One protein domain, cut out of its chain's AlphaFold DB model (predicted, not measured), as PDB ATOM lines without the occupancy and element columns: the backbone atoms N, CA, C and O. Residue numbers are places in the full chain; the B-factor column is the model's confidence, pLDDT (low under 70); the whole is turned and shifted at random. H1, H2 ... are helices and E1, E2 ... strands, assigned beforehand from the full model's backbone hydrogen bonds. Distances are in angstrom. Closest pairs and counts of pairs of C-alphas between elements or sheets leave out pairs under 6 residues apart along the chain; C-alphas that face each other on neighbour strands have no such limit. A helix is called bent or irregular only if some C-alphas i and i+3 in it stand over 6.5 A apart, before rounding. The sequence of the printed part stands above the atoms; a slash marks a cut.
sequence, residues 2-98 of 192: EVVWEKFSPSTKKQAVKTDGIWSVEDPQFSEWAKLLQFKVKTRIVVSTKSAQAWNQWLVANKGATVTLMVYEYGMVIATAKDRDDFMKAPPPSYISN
ATOM      1  N   GLU A   2      35.227 -33.668  35.710       80.38
ATOM      2  CA  GLU A   2      36.143 -34.814  35.852       80.38
ATOM      3  C   GLU A   2      35.636 -35.912  36.802       80.38
ATOM      4  O   GLU A   2      35.442 -37.036  36.371       80.38
ATOM      5  N   VAL A   3      35.228 -35.566  38.026       82.81
ATOM      6  CA  VAL A   3      34.652 -36.539  38.982       82.81
ATOM      7  C   VAL A   3      33.390 -37.245  38.453       82.81
ATOM      8  O   VAL A   3      33.136 -38.408  38.757       82.81
ATOM      9  N   VAL A   4      32.563 -36.550  37.663       81.69
ATOM     10  CA  VAL A   4      31.382 -37.170  37.039       81.69
ATOM     11  C   VAL A   4      31.829 -38.111  35.925       81.69
ATOM     12  O   VAL A   4      31.319 -39.219  35.818       81.69
ATOM     13  N   TRP A   5      32.801 -37.692  35.121       82.12
ATOM     14  CA  TRP A   5      33.372 -38.531  34.081       82.12
ATOM     15  C   TRP A   5      33.967 -39.821  34.643       82.12
ATOM     16  O   TRP A   5      33.558 -40.887  34.209       82.12
ATOM     17  N   GLU A   6      34.843 -39.754  35.646       86.50
ATOM     18  CA  GLU A   6      35.468 -40.941  36.251       86.50
ATOM     19  C   GLU A   6      34.438 -41.943  36.780       86.50
ATOM     20  O   GLU A   6      34.602 -43.153  36.652       86.50
ATOM     21  N   LYS A   7      33.341 -41.436  37.349       86.75
ATOM     22  CA  LYS A   7      32.289 -42.281  37.908       86.75
ATOM     23  C   LYS A   7      31.449 -42.987  36.840       86.75
ATOM     24  O   LYS A   7      30.960 -44.085  37.095       86.75
ATOM     25  N   PHE A   8      31.230 -42.353  35.689       82.75
ATOM     26  CA  PHE A   8      30.273 -42.828  34.682       82.75
ATOM     27  C   PHE A   8      30.913 -43.272  33.360       82.75
ATOM     28  O   PHE A   8      30.231 -43.907  32.556       82.75
ATOM     29  N   SER A   9      32.205 -43.024  33.138       79.31
ATOM     30  CA  SER A   9      32.938 -43.519  31.969       79.31
ATOM     31  C   SER A   9      32.934 -45.049  31.847       79.31
ATOM     32  O   SER A   9      32.779 -45.516  30.718       79.31
ATOM     33  N   PRO A  10      32.943 -45.864  32.929       83.19
ATOM     34  CA  PRO A  10      32.852 -47.321  32.788       83.19
ATOM     35  C   PRO A  10      31.506 -47.809  32.229       83.19
ATOM     36  O   PRO A  10      31.394 -48.950  31.799       83.19
ATOM     37  N   SER A  11      30.463 -46.968  32.258       79.56
ATOM     38  CA  SER A  11      29.148 -47.279  31.676       79.56
ATOM     39  C   SER A  11      29.052 -46.934  30.186       79.56
ATOM     40  O   SER A  11      28.067 -47.287  29.539       79.56
ATOM     41  N   THR A  12      30.054 -46.251  29.631       78.88
ATOM     42  CA  THR A  12      30.190 -46.043  28.185       78.88
ATOM     43  C   THR A  12      30.986 -47.204  27.598       78.88
ATOM     44  O   THR A  12      31.985 -47.609  28.187       78.88
ATOM     45  N   LYS A  13      30.551 -47.783  26.469       78.38
ATOM     46  CA  LYS A  13      31.290 -48.896  25.855       78.38
ATOM     47  C   LYS A  13      32.497 -48.374  25.091       78.38
ATOM     48  O   LYS A  13      33.620 -48.736  25.414       78.38
ATOM     49  N   LYS A  14      32.247 -47.551  24.072       80.38
ATOM     50  CA  LYS A  14      33.250 -46.893  23.217       80.38
ATOM     51  C   LYS A  14      32.651 -45.623  22.620       80.38
ATOM     52  O   LYS A  14      31.448 -45.424  22.712       80.38
ATOM     53  N   GLN A  15      33.443 -44.770  21.990       82.94
ATOM     54  CA  GLN A  15      32.932 -43.617  21.252       82.94
ATOM     55  C   GLN A  15      32.795 -43.968  19.767       82.94
ATOM     56  O   GLN A  15      33.782 -44.334  19.136       82.94
ATOM     57  N   ALA A  16      31.590 -43.861  19.201       84.44
ATOM     58  CA  ALA A  16      31.400 -44.006  17.763       84.44
ATOM     59  C   ALA A  16      31.931 -42.769  17.036       84.44
ATOM     60  O   ALA A  16      31.571 -41.630  17.359       84.44
ATOM     61  N   VAL A  17      32.766 -43.008  16.031       84.38
ATOM     62  CA  VAL A  17      33.357 -41.980  15.176       84.38
ATOM     63  C   VAL A  17      33.045 -42.326  13.726       84.38
ATOM     64  O   VAL A  17      32.999 -43.494  13.346       84.38
ATOM     65  N   LYS A  18      32.750 -41.304  12.922       83.75
ATOM     66  CA  LYS A  18      32.474 -41.455  11.495       83.75
ATOM     67  C   LYS A  18      33.497 -40.645  10.719       83.75
ATOM     68  O   LYS A  18      33.413 -39.418  10.699       83.75
ATOM     69  N   THR A  19      34.433 -41.339  10.084       80.25
ATOM     70  CA  THR A  19      35.504 -40.743   9.277       80.25
ATOM     71  C   THR A  19      35.330 -41.224   7.844       80.25
ATOM     72  O   THR A  19      35.196 -42.423   7.613       80.25
ATOM     73  N   ASP A  20      35.234 -40.294   6.893       80.06
ATOM     74  CA  ASP A  20      35.048 -40.586   5.461       80.06
ATOM     75  C   ASP A  20      33.880 -41.544   5.149       80.06
ATOM     76  O   ASP A  20      33.914 -42.347   4.219       80.06
ATOM     77  N   GLY A  21      32.809 -41.463   5.948       78.50
ATOM     78  CA  GLY A  21      31.611 -42.293   5.797       78.50
ATOM     79  C   GLY A  21      31.701 -43.686   6.427       78.50
ATOM     80  O   GLY A  21      30.685 -44.378   6.470       78.50
ATOM     81  N   ILE A  22      32.858 -44.068   6.971       79.31
ATOM     82  CA  ILE A  22      33.087 -45.347   7.647       79.31
ATOM     83  C   ILE A  22      32.916 -45.161   9.155       79.31
ATOM     84  O   ILE A  22      33.446 -44.224   9.752       79.31
ATOM     85  N   TRP A  23      32.160 -46.067   9.769       84.12
ATOM     86  CA  TRP A  23      31.996 -46.126  11.215       84.12
ATOM     87  C   TRP A  23      33.185 -46.825  11.876       84.12
ATOM     88  O   TRP A  23      33.570 -47.922  11.478       84.12
ATOM     89  N   SER A  24      33.731 -46.203  12.915       81.00
ATOM     90  CA  SER A  24      34.781 -46.750  13.769       81.00
ATOM     91  C   SER A  24      34.448 -46.533  15.246       81.00
ATOM     92  O   SER A  24      33.486 -45.844  15.607       81.00
ATOM     93  N   VAL A  25      35.236 -47.166  16.116       83.50
ATOM     94  CA  VAL A  25      35.134 -47.022  17.568       83.50
ATOM     95  C   VAL A  25      36.462 -46.552  18.141       83.50
ATOM     96  O   VAL A  25      37.504 -47.138  17.857       83.50
ATOM     97  N   GLU A  26      36.408 -45.525  18.977       81.94
ATOM     98  CA  GLU A  26      37.553 -44.989  19.711       81.94
ATOM     99  C   GLU A  26      37.360 -45.172  21.217       81.94
ATOM    100  O   GLU A  26      36.235 -45.335  21.708       81.94
ATOM    101  N   ASP A  27      38.466 -45.166  21.959       82.06
ATOM    102  CA  ASP A  27      38.405 -45.249  23.410       82.06
ATOM    103  C   ASP A  27      38.010 -43.884  24.001       82.06
ATOM    104  O   ASP A  27      38.622 -42.862  23.672       82.06
ATOM    105  N   PRO A  28      36.988 -43.845  24.872       82.94
ATOM    106  CA  PRO A  28      36.385 -42.606  25.345       82.94
ATOM    107  C   PRO A  28      37.393 -41.769  26.146       82.94
ATOM    108  O   PRO A  28      37.928 -42.222  27.156       82.94
ATOM    109  N   GLN A  29      37.632 -40.528  25.715       83.69
ATOM    110  CA  GLN A  29      38.554 -39.594  26.373       83.69
ATOM    111  C   GLN A  29      37.803 -38.528  27.172       83.69
ATOM    112  O   GLN A  29      36.752 -38.043  26.748       83.69
ATOM    113  N   PHE A  30      38.383 -38.089  28.298       82.94
ATOM    114  CA  PHE A  30      37.788 -37.019  29.104       82.94
ATOM    115  C   PHE A  30      37.625 -35.725  28.305       82.94
ATOM    116  O   PHE A  30      36.610 -35.063  28.456       82.94
ATOM    117  N   SER A  31      38.553 -35.370  27.412       83.25
ATOM    118  CA  SER A  31      38.435 -34.176  26.556       83.25
ATOM    119  C   SER A  31      37.145 -34.143  25.723       83.25
ATOM    120  O   SER A  31      36.651 -33.066  25.397       83.25
ATOM    121  N   GLU A  32      36.568 -35.313  25.444       83.56
ATOM    122  CA  GLU A  32      35.379 -35.510  24.617       83.56
ATOM    123  C   GLU A  32      34.148 -35.943  25.431       83.56
ATOM    124  O   GLU A  32      33.127 -36.347  24.868       83.56
ATOM    125  N   TRP A  33      34.189 -35.803  26.764       85.12
ATOM    126  CA  TRP A  33      33.123 -36.248  27.674       85.12
ATOM    127  C   TRP A  33      31.731 -35.714  27.291       85.12
ATOM    128  O   TRP A  33      30.723 -36.397  27.472       85.12
ATOM    129  N   ALA A  34      31.666 -34.509  26.717       84.06
ATOM    130  CA  ALA A  34      30.431 -33.855  26.288       84.06
ATOM    131  C   ALA A  34      29.727 -34.552  25.108       84.06
ATOM    132  O   ALA A  34      28.542 -34.308  24.888       84.06
ATOM    133  N   LYS A  35      30.433 -35.409  24.355       84.62
ATOM    134  CA  LYS A  35      29.863 -36.245  23.285       84.62
ATOM    135  C   LYS A  35      29.234 -37.533  23.822       84.62
ATOM    136  O   LYS A  35      28.491 -38.191  23.098       84.62
ATOM    137  N   LEU A  36      29.538 -37.899  25.068       85.19
ATOM    138  CA  LEU A  36      29.160 -39.172  25.692       85.19
ATOM    139  C   LEU A  36      28.182 -38.989  26.854       85.19
ATOM    140  O   LEU A  36      27.381 -39.879  27.136       85.19
ATOM    141  N   LEU A  37      28.226 -37.831  27.510       87.38
ATOM    142  CA  LEU A  37      27.409 -37.501  28.666       87.38
ATOM    143  C   LEU A  37      26.662 -36.189  28.441       87.38
ATOM    144  O   LEU A  37      27.240 -35.177  28.036       87.38
ATOM    145  N   GLN A  38      25.380 -36.177  28.793       87.81
ATOM    146  CA  GLN A  38      24.559 -34.977  28.699       87.81
ATOM    147  C   GLN A  38      23.671 -34.816  29.928       87.81
ATOM    148  O   GLN A  38      22.992 -35.746  30.358       87.81
ATOM    149  N   PHE A  39      23.650 -33.607  30.484       88.00
ATOM    150  CA  PHE A  39      22.762 -33.280  31.592       88.00
ATOM    151  C   PHE A  39      21.435 -32.755  31.066       88.00
ATOM    152  O   PHE A  39      21.379 -31.964  30.120       88.00
ATOM    153  N   LYS A  40      20.360 -33.154  31.730       88.44
ATOM    154  CA  LYS A  40      19.005 -32.700  31.456       88.44
ATOM    155  C   LYS A  40      18.356 -32.261  32.758       88.44
ATOM    156  O   LYS A  40      18.389 -32.975  33.756       88.44
ATOM    157  N   VAL A  41      17.745 -31.083  32.737       87.19
ATOM    158  CA  VAL A  41      16.946 -30.573  33.853       87.19
ATOM    159  C   VAL A  41      15.544 -30.314  33.344       87.19
ATOM    160  O   VAL A  41      15.347 -29.539  32.406       87.19
ATOM    161  N   LYS A  42      14.559 -30.972  33.963       83.38
ATOM    162  CA  LYS A  42      13.173 -30.992  33.477       83.38
ATOM    163  C   LYS A  42      13.141 -31.437  32.003       83.38
ATOM    164  O   LYS A  42      13.486 -32.573  31.690       83.38
ATOM    165  N   THR A  43      12.776 -30.543  31.089       80.50
ATOM    166  CA  THR A  43      12.712 -30.792  29.641       80.50
ATOM    167  C   THR A  43      13.882 -30.192  28.861       80.50
ATOM    168  O   THR A  43      13.961 -30.394  27.653       80.50
ATOM    169  N   ARG A  44      14.806 -29.473  29.516       84.12
ATOM    170  CA  ARG A  44      15.888 -28.742  28.842       84.12
ATOM    171  C   ARG A  44      17.217 -29.481  28.949       84.12
ATOM    172  O   ARG A  44      17.646 -29.853  30.042       84.12
ATOM    173  N   ILE A  45      17.873 -29.644  27.803       85.75
ATOM    174  CA  ILE A  45      19.251 -30.122  27.703       85.75
ATOM    175  C   ILE A  45      20.198 -29.008  28.158       85.75
ATOM    176  O   ILE A  45      20.042 -27.843  27.787       85.75
ATOM    177  N   VAL A  46      21.183 -29.367  28.974       85.38
ATOM    178  CA  VAL A  46      22.214 -28.447  29.449       85.38
ATOM    179  C   VAL A  46      23.354 -28.425  28.441       85.38
ATOM    180  O   VAL A  46      23.910 -29.460  28.088       85.38
ATOM    181  N   VAL A  47      23.726 -27.225  28.003       81.62
ATOM    182  CA  VAL A  47      24.889 -27.018  27.135       81.62
ATOM    183  C   VAL A  47      26.164 -27.412  27.885       81.62
ATOM    184  O   VAL A  47      26.482 -26.802  28.905       81.62
ATOM    185  N   SER A  48      26.888 -28.409  27.376       79.19
ATOM    186  CA  SER A  48      28.088 -28.960  28.022       79.19
ATOM    187  C   SER A  48      29.356 -28.109  27.825       79.19
ATOM    188  O   SER A  48      30.314 -28.266  28.574       79.19
ATOM    189  N   THR A  49      29.353 -27.157  26.884       76.88
ATOM    190  CA  THR A  49      30.491 -26.273  26.536       76.88
ATOM    191  C   THR A  49      30.612 -25.022  27.423       76.88
ATOM    192  O   THR A  49      31.193 -24.011  27.031       76.88
ATOM    193  N   LYS A  50      30.035 -25.048  28.629       81.50
ATOM    194  CA  LYS A  50      30.081 -23.927  29.578       81.50
ATOM    195  C   LYS A  50      31.487 -23.743  30.152       81.50
ATOM    196  O   LYS A  50      32.172 -24.717  30.458       81.50
ATOM    197  N   SER A  51      31.868 -22.489  30.395       83.06
ATOM    198  CA  SER A  51      33.034 -22.169  31.223       83.06
ATOM    199  C   SER A  51      32.820 -22.620  32.673       83.06
ATOM    200  O   SER A  51      31.684 -22.808  33.119       83.06
ATOM    201  N   ALA A  52      33.901 -22.747  33.448       81.19
ATOM    202  CA  ALA A  52      33.819 -23.107  34.866       81.19
ATOM    203  C   ALA A  52      32.914 -22.148  35.669       81.19
ATOM    204  O   ALA A  52      32.115 -22.583  36.496       81.19
ATOM    205  N   GLN A  53      32.970 -20.846  35.373       83.81
ATOM    206  CA  GLN A  53      32.109 -19.847  36.010       83.81
ATOM    207  C   GLN A  53      30.628 -20.061  35.669       83.81
ATOM    208  O   GLN A  53      29.777 -20.013  36.560       83.81
ATOM    209  N   ALA A  54      30.315 -20.354  34.404       85.38
ATOM    210  CA  ALA A  54      28.951 -20.652  33.975       85.38
ATOM    211  C   ALA A  54      28.427 -21.970  34.577       85.38
ATOM    212  O   ALA A  54      27.238 -22.071  34.884       85.38
ATOM    213  N   TRP A  55      29.298 -22.962  34.802       87.19
ATOM    214  CA  TRP A  55      28.957 -24.179  35.546       87.19
ATOM    215  C   TRP A  55      28.616 -23.886  37.008       87.19
ATOM    216  O   TRP A  55      27.589 -24.357  37.492       87.19
ATOM    217  N   ASN A  56      29.413 -23.062  37.689       86.12
ATOM    218  CA  ASN A  56      29.158 -22.692  39.082       86.12
ATOM    219  C   ASN A  56      27.839 -21.926  39.242       86.12
ATOM    220  O   ASN A  56      27.031 -22.259  40.107       86.12
ATOM    221  N   GLN A  57      27.569 -20.951  38.367       86.38
ATOM    222  CA  GLN A  57      26.293 -20.230  38.359       86.38
ATOM    223  C   GLN A  57      25.108 -21.169  38.108       86.38
ATOM    224  O   GLN A  57      24.073 -21.064  38.764       86.38
ATOM    225  N   TRP A  58      25.269 -22.125  37.189       87.75
ATOM    226  CA  TRP A  58      24.239 -23.115  36.896       87.75
ATOM    227  C   TRP A  58      23.976 -24.055  38.082       87.75
ATOM    228  O   TRP A  58      22.814 -24.325  38.381       87.75
ATOM    229  N   LEU A  59      25.013 -24.505  38.795       86.00
ATOM    230  CA  LEU A  59      24.867 -25.336  39.998       86.00
ATOM    231  C   LEU A  59      24.112 -24.601  41.109       86.00
ATOM    232  O   LEU A  59      23.219 -25.180  41.725       86.00
ATOM    233  N   VAL A  60      24.423 -23.320  41.335       87.56
ATOM    234  CA  VAL A  60      23.712 -22.486  42.317       87.56
ATOM    235  C   VAL A  60      22.244 -22.316  41.922       87.56
ATOM    236  O   VAL A  60      21.363 -22.505  42.757       87.56
ATOM    237  N   ALA A  61      21.968 -22.030  40.647       86.19
ATOM    238  CA  ALA A  61      20.609 -21.832  40.141       86.19
ATOM    239  C   ALA A  61      19.744 -23.108  40.156       86.19
ATOM    240  O   ALA A  61      18.521 -23.017  40.212       86.19
ATOM    241  N   ASN A  62      20.361 -24.293  40.101       85.88
ATOM    242  CA  ASN A  62      19.669 -25.586  40.107       85.88
ATOM    243  C   ASN A  62      19.831 -26.332  41.441       85.88
ATOM    244  O   ASN A  62      19.590 -27.538  41.514       85.88
ATOM    245  N   LYS A  63      20.224 -25.631  42.511       85.38
ATOM    246  CA  LYS A  63      20.365 -26.225  43.841       85.38
ATOM    247  C   LYS A  63      19.018 -26.790  44.307       85.38
ATOM    248  O   LYS A  63      18.022 -26.078  44.355       85.38
ATOM    249  N   GLY A  64      18.999 -28.079  44.645       83.25
ATOM    250  CA  GLY A  64      17.786 -28.797  45.054       83.25
ATOM    251  C   GLY A  64      16.908 -29.297  43.900       83.25
ATOM    252  O   GLY A  64      15.897 -29.943  44.159       83.25
ATOM    253  N   ALA A  65      17.278 -29.046  42.640       85.75
ATOM    254  CA  ALA A  65      16.594 -29.620  41.485       85.75
ATOM    255  C   ALA A  65      17.171 -30.997  41.120       85.75
ATOM    256  O   ALA A  65      18.383 -31.210  41.164       85.75
ATOM    257  N   THR A  66      16.311 -31.920  40.691       87.12
ATOM    258  CA  THR A  66      16.746 -33.209  40.142       87.12
ATOM    259  C   THR A  66      17.336 -33.011  38.748       87.12
ATOM    260  O   THR A  66      16.664 -32.515  37.839       87.12
ATOM    261  N   VAL A  67      18.591 -33.425  38.578       86.62
ATOM    262  CA  VAL A  67      19.303 -33.413  37.298       86.62
ATOM    263  C   VAL A  67      19.406 -34.849  36.795       86.62
ATOM    264  O   VAL A  67      19.905 -35.720  37.503       86.62
ATOM    265  N   THR A  68      18.962 -35.098  35.568       88.19
ATOM    266  CA  THR A  68      19.152 -36.389  34.902       88.19
ATOM    267  C   THR A  68      20.468 -36.365  34.134       88.19
ATOM    268  O   THR A  68      20.677 -35.492  33.292       88.19
ATOM    269  N   LEU A  69      21.341 -37.331  34.407       87.38
ATOM    270  CA  LEU A  69      22.517 -37.605  33.588       87.38
ATOM    271  C   LEU A  69      22.150 -38.668  32.551       87.38
ATOM    272  O   LEU A  69      21.745 -39.770  32.907       87.38
ATOM    273  N   MET A  70      22.284 -38.327  31.274       85.44
ATOM    274  CA  MET A  70      22.154 -39.269  30.168       85.44
ATOM    275  C   MET A  70      23.552 -39.755  29.795       85.44
ATOM    276  O   MET A  70      24.423 -38.937  29.493       85.44
ATOM    277  N   VAL A  71      23.751 -41.071  29.847       84.88
ATOM    278  CA  VAL A  71      24.998 -41.747  29.477       84.88
ATOM    279  C   VAL A  71      24.753 -42.480  28.166       84.88
ATOM    280  O   VAL A  71      23.905 -43.369  28.109       84.88
ATOM    281  N   TYR A  72      25.452 -42.082  27.107       84.62
ATOM    282  CA  TYR A  72      25.318 -42.697  25.791       84.62
ATOM    283  C   TYR A  72      26.359 -43.802  25.623       84.62
ATOM    284  O   TYR A  72      27.555 -43.554  25.735       84.62
ATOM    285  N   GLU A  73      25.902 -45.011  25.298       80.56
ATOM    286  CA  GLU A  73      26.747 -46.203  25.151       80.56
ATOM    287  C   GLU A  73      27.844 -46.040  24.086       80.56
ATOM    288  O   GLU A  73      28.971 -46.486  24.307       80.56
ATOM    289  N   TYR A  74      27.503 -45.363  22.981       81.56
ATOM    290  CA  TYR A  74      28.374 -45.094  21.830       81.56
ATOM    291  C   TYR A  74      28.561 -43.598  21.526       81.56
ATOM    292  O   TYR A  74      29.111 -43.216  20.494       81.56
ATOM    293  N   GLY A  75      28.093 -42.728  22.422       83.75
ATOM    294  CA  GLY A  75      28.064 -41.283  22.205       83.75
ATOM    295  C   GLY A  75      26.935 -40.795  21.298       83.75
ATOM    296  O   GLY A  75      26.130 -41.557  20.769       83.75
ATOM    297  N   MET A  76      26.864 -39.474  21.155       82.31
ATOM    298  CA  MET A  76      25.763 -38.770  20.491       82.31
ATOM    299  C   MET A  76      25.884 -38.686  18.962       82.31
ATOM    300  O   MET A  76      24.977 -38.172  18.311       82.31
ATOM    301  N   VAL A  77      26.994 -39.154  18.377       83.25
ATOM    302  CA  VAL A  77      27.229 -39.104  16.919       83.25
ATOM    303  C   VAL A  77      26.247 -40.012  16.163       83.25
ATOM    304  O   VAL A  77      25.903 -39.736  15.015       83.25
ATOM    305  N   ILE A  78      25.726 -41.051  16.824       83.12
ATOM    306  CA  ILE A  78      24.649 -41.897  16.305       83.12
ATOM    307  C   ILE A  78      23.306 -41.189  16.544       83.12
ATOM    308  O   ILE A  78      22.641 -41.399  17.559       83.12
ATOM    309  N   ALA A  79      22.919 -40.312  15.618       79.75
ATOM    310  CA  ALA A  79      21.740 -39.458  15.774       79.75
ATOM    311  C   ALA A  79      20.429 -40.106  15.292       79.75
ATOM    312  O   ALA A  79      19.350 -39.725  15.750       79.75
ATOM    313  N   THR A  80      20.498 -41.069  14.368       83.25
ATOM    314  CA  THR A  80      19.316 -41.682  13.744       83.25
ATOM    315  C   THR A  80      19.312 -43.204  13.878       83.25
ATOM    316  O   THR A  80      20.352 -43.838  14.049       83.25
ATOM    317  N   ALA A  81      18.128 -43.816  13.758       81.56
ATOM    318  CA  ALA A  81      18.006 -45.275  13.706       81.56
ATOM    319  C   ALA A  81      18.803 -45.868  12.531       81.56
ATOM    320  O   ALA A  81      19.439 -46.903  12.685       81.56
ATOM    321  N   LYS A  82      18.841 -45.158  11.395       83.50
ATOM    322  CA  LYS A  82      19.652 -45.533  10.236       83.50
ATOM    323  C   LYS A  82      21.146 -45.517  10.562       83.50
ATOM    324  O   LYS A  82      21.821 -46.496  10.285       83.50
ATOM    325  N   ASP A  83      21.647 -44.455  11.194       84.44
ATOM    326  CA  ASP A  83      23.057 -44.370  11.599       84.44
ATOM    327  C   ASP A  83      23.438 -45.489  12.566       84.44
ATOM    328  O   ASP A  83      24.532 -46.037  12.468       84.44
ATOM    329  N   ARG A  84      22.526 -45.858  13.472       80.75
ATOM    330  CA  ARG A  84      22.728 -46.983  14.385       80.75
ATOM    331  C   ARG A  84      22.807 -48.298  13.621       80.75
ATOM    332  O   ARG A  84      23.702 -49.092  13.879       80.75
ATOM    333  N   ASP A  85      21.883 -48.538  12.701       83.06
ATOM    334  CA  ASP A  85      21.855 -49.782  11.939       83.06
ATOM    335  C   ASP A  85      23.071 -49.882  10.999       83.06
ATOM    336  O   ASP A  85      23.653 -50.956  10.865       83.06
ATOM    337  N   ASP A  86      23.511 -48.765  10.415       83.94
ATOM    338  CA  ASP A  86      24.735 -48.673   9.612       83.94
ATOM    339  C   ASP A  86      25.995 -48.879  10.476       83.94
ATOM    340  O   ASP A  86      26.922 -49.569  10.054       83.94
ATOM    341  N   PHE A  87      26.025 -48.342  11.702       81.75
ATOM    342  CA  PHE A  87      27.102 -48.560  12.676       81.75
ATOM    343  C   PHE A  87      27.191 -50.030  13.107       81.75
ATOM    344  O   PHE A  87      28.276 -50.596  13.142       81.75
ATOM    345  N   MET A  88      26.053 -50.678  13.373       79.12
ATOM    346  CA  MET A  88      26.008 -52.087  13.791       79.12
ATOM    347  C   MET A  88      26.314 -53.065  12.646       79.12
ATOM    348  O   MET A  88      26.684 -54.207  12.906       79.12
ATOM    349  N   LYS A  89      26.160 -52.637  11.385       80.12
ATOM    350  CA  LYS A  89      26.550 -53.401  10.186       80.12
ATOM    351  C   LYS A  89      28.010 -53.202   9.785       80.12
ATOM    352  O   LYS A  89      28.483 -53.917   8.902       80.12
ATOM    353  N   ALA A  90      28.707 -52.230  10.376       72.50
ATOM    354  CA  ALA A  90      30.121 -52.036  10.110       72.50
ATOM    355  C   ALA A  90      30.891 -53.310  10.499       72.50
ATOM    356  O   ALA A  90      30.544 -53.957  11.492       72.50
ATOM    357  N   PRO A  91      31.905 -53.709   9.710       64.88
ATOM    358  CA  PRO A  91      32.677 -54.902  10.009       64.88
ATOM    359  C   PRO A  91      33.251 -54.798  11.428       64.88
ATOM    360  O   PRO A  91      33.669 -53.708  11.839       64.88
ATOM    361  N   PRO A  92      33.255 -55.901  12.196       62.22
ATOM    362  CA  PRO A  92      33.779 -55.872  13.546       62.22
ATOM    363  C   PRO A  92      35.239 -55.388  13.516       62.22
ATOM    364  O   PRO A  92      35.961 -55.671  12.554       62.22
ATOM    365  N   PRO A  93      35.684 -54.635  14.538       62.88
ATOM    366  CA  PRO A  93      37.061 -54.167  14.624       62.88
ATOM    367  C   PRO A  93      38.061 -55.300  14.373       62.88
ATOM    368  O   PRO A  93      37.843 -56.426  14.815       62.88
ATOM    369  N   SER A  94      39.179 -54.994  13.714       58.50
ATOM    370  CA  SER A  94      40.174 -55.975  13.248       58.50
ATOM    371  C   SER A  94      40.667 -56.961  14.318       58.50
ATOM    372  O   SER A  94      40.997 -58.098  13.994       58.50
ATOM    373  N   TYR A  95      40.668 -56.575  15.599       58.28
ATOM    374  CA  TYR A  95      41.028 -57.481  16.695       58.28
ATOM    375  C   TYR A  95      40.003 -58.611  16.919       58.28
ATOM    376  O   TYR A  95      40.381 -59.686  17.376       58.28
ATOM    377  N   ILE A  96      38.726 -58.392  16.582       56.88
ATOM    378  CA  ILE A  96      37.669 -59.414  16.604       56.88
ATOM    379  C   ILE A  96      37.747 -60.286  15.348       56.88
ATOM    380  O   ILE A  96      37.474 -61.478  15.422       56.88
ATOM    381  N   SER A  97      38.182 -59.740  14.210       57.47
ATOM    382  CA  SER A  97      38.353 -60.519  12.976       57.47
ATOM    383  C   SER A  97      39.312 -61.703  13.164       57.47
ATOM    384  O   SER A  97      39.027 -62.795  12.691       57.47
ATOM    385  N   ASN A  98      40.373 -61.536  13.961       54.28
ATOM    386  CA  ASN A  98      41.326 -62.609  14.295       54.28
ATOM    387  C   ASN A  98      40.759 -63.698  15.230       54.28
ATOM    388  O   ASN A  98      41.374 -64.756  15.394       54.28
TER     389      ASN A  98
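AT A GLANCE: This is residues 2 to 98 of the 192 residues of an uncharacterized protein of Phytophthora infestans (strain T30-4) (UniProt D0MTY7). A loose, drawn-out chain holds two small two-stranded sheets set apart along its length: E3 and E4 with H1 and H2 near one end of the pair, and the hairpin E1 and E2 with H4 over one face. H3 lies at one far end of the whole, and the tail with H5 makes the other. The printed part has 97 residues, with five named helices and four named strands in the order H1, E1, E2, H2, E3, H3, E4, H4, H5; each sheet is antiparallel, and the class is mixed, helices and strands. The whole is loose, with a radius of gyration of the C-alphas of 15.9 A and spans of 51 by 25 by 22 A, only just a rod.

IN THESE COORDINATES: E3 is residues 37 to 41, 13.6 A long, from C-alpha 37 at (27.409, -37.501, 28.666), and E4 is residues 67 to 71, 12.8 A. E1 is residues 15 to 19, 12.6 A, and E2 residues 22 to 26, 12.9 A. H1 is residues 2 to 11, 14.9 A, from C-alpha 2 at (36.143, -34.814, 35.852). H2 is residues 30 to 35, 9.9 A, and H3 residues 52 to 61, 14.3 A. H4 is residues 81 to 88, 10.5 A, and H5 residues 94 to 98, 6.8 A, ending at C-alpha 98 (41.326, -62.609, 14.295). H1 and H2 are irregular: C-alphas 7 and 10 are 7.2 A apart, and C-alphas 31 and 34 are 8.0 A apart.

HOW THE PARTS SIT: E3 and E4 are antiparallel at 155 degrees, with N 40 and O 68 within hydrogen-bond range at 2.8 A. Residues 40 to 41 of E3 also pair, antiparallel, with residues 44 to 45. The closest C-alphas of H1 and E4, those of Ser 11 and Val 71, are 7.3 A apart. H1 and H2 only just touch, with 3 pairs of C-alphas within 8 A, the closest those of Trp 5 and Trp 33 at 6.8 A; they run the same way at a steep tilt of 67 degrees. The hairpin E1 and E2 is antiparallel at 144 degrees, with N 17 and O 24 at 3.0 A. The closest C-alphas of E2 and H4, those of Trp 23 and Phe 87, are 5.7 A apart, and E1 and H4 are near each other, with 5 pairs of C-alphas within 10 A. H3 touches no helix, and H4 and H5 are apart. Every O i to N i+4 pair is within hydrogen-bond range in H3, H4 and H5; in H1 it is 4 of 6, and in H2 0 of 2, beside 2 of 3 O i to N i+3 pairs.

THE WHOLE: The C-alphas farthest apart, those of Ala 61 and Asn 98, are 52.5 A apart. The printed part has no cut and no long link; the links E3 to H3 and E4 to H4 are short, the others tight. Mean pLDDT of the printed part is 81.3, with residues 91 to 98 under 70.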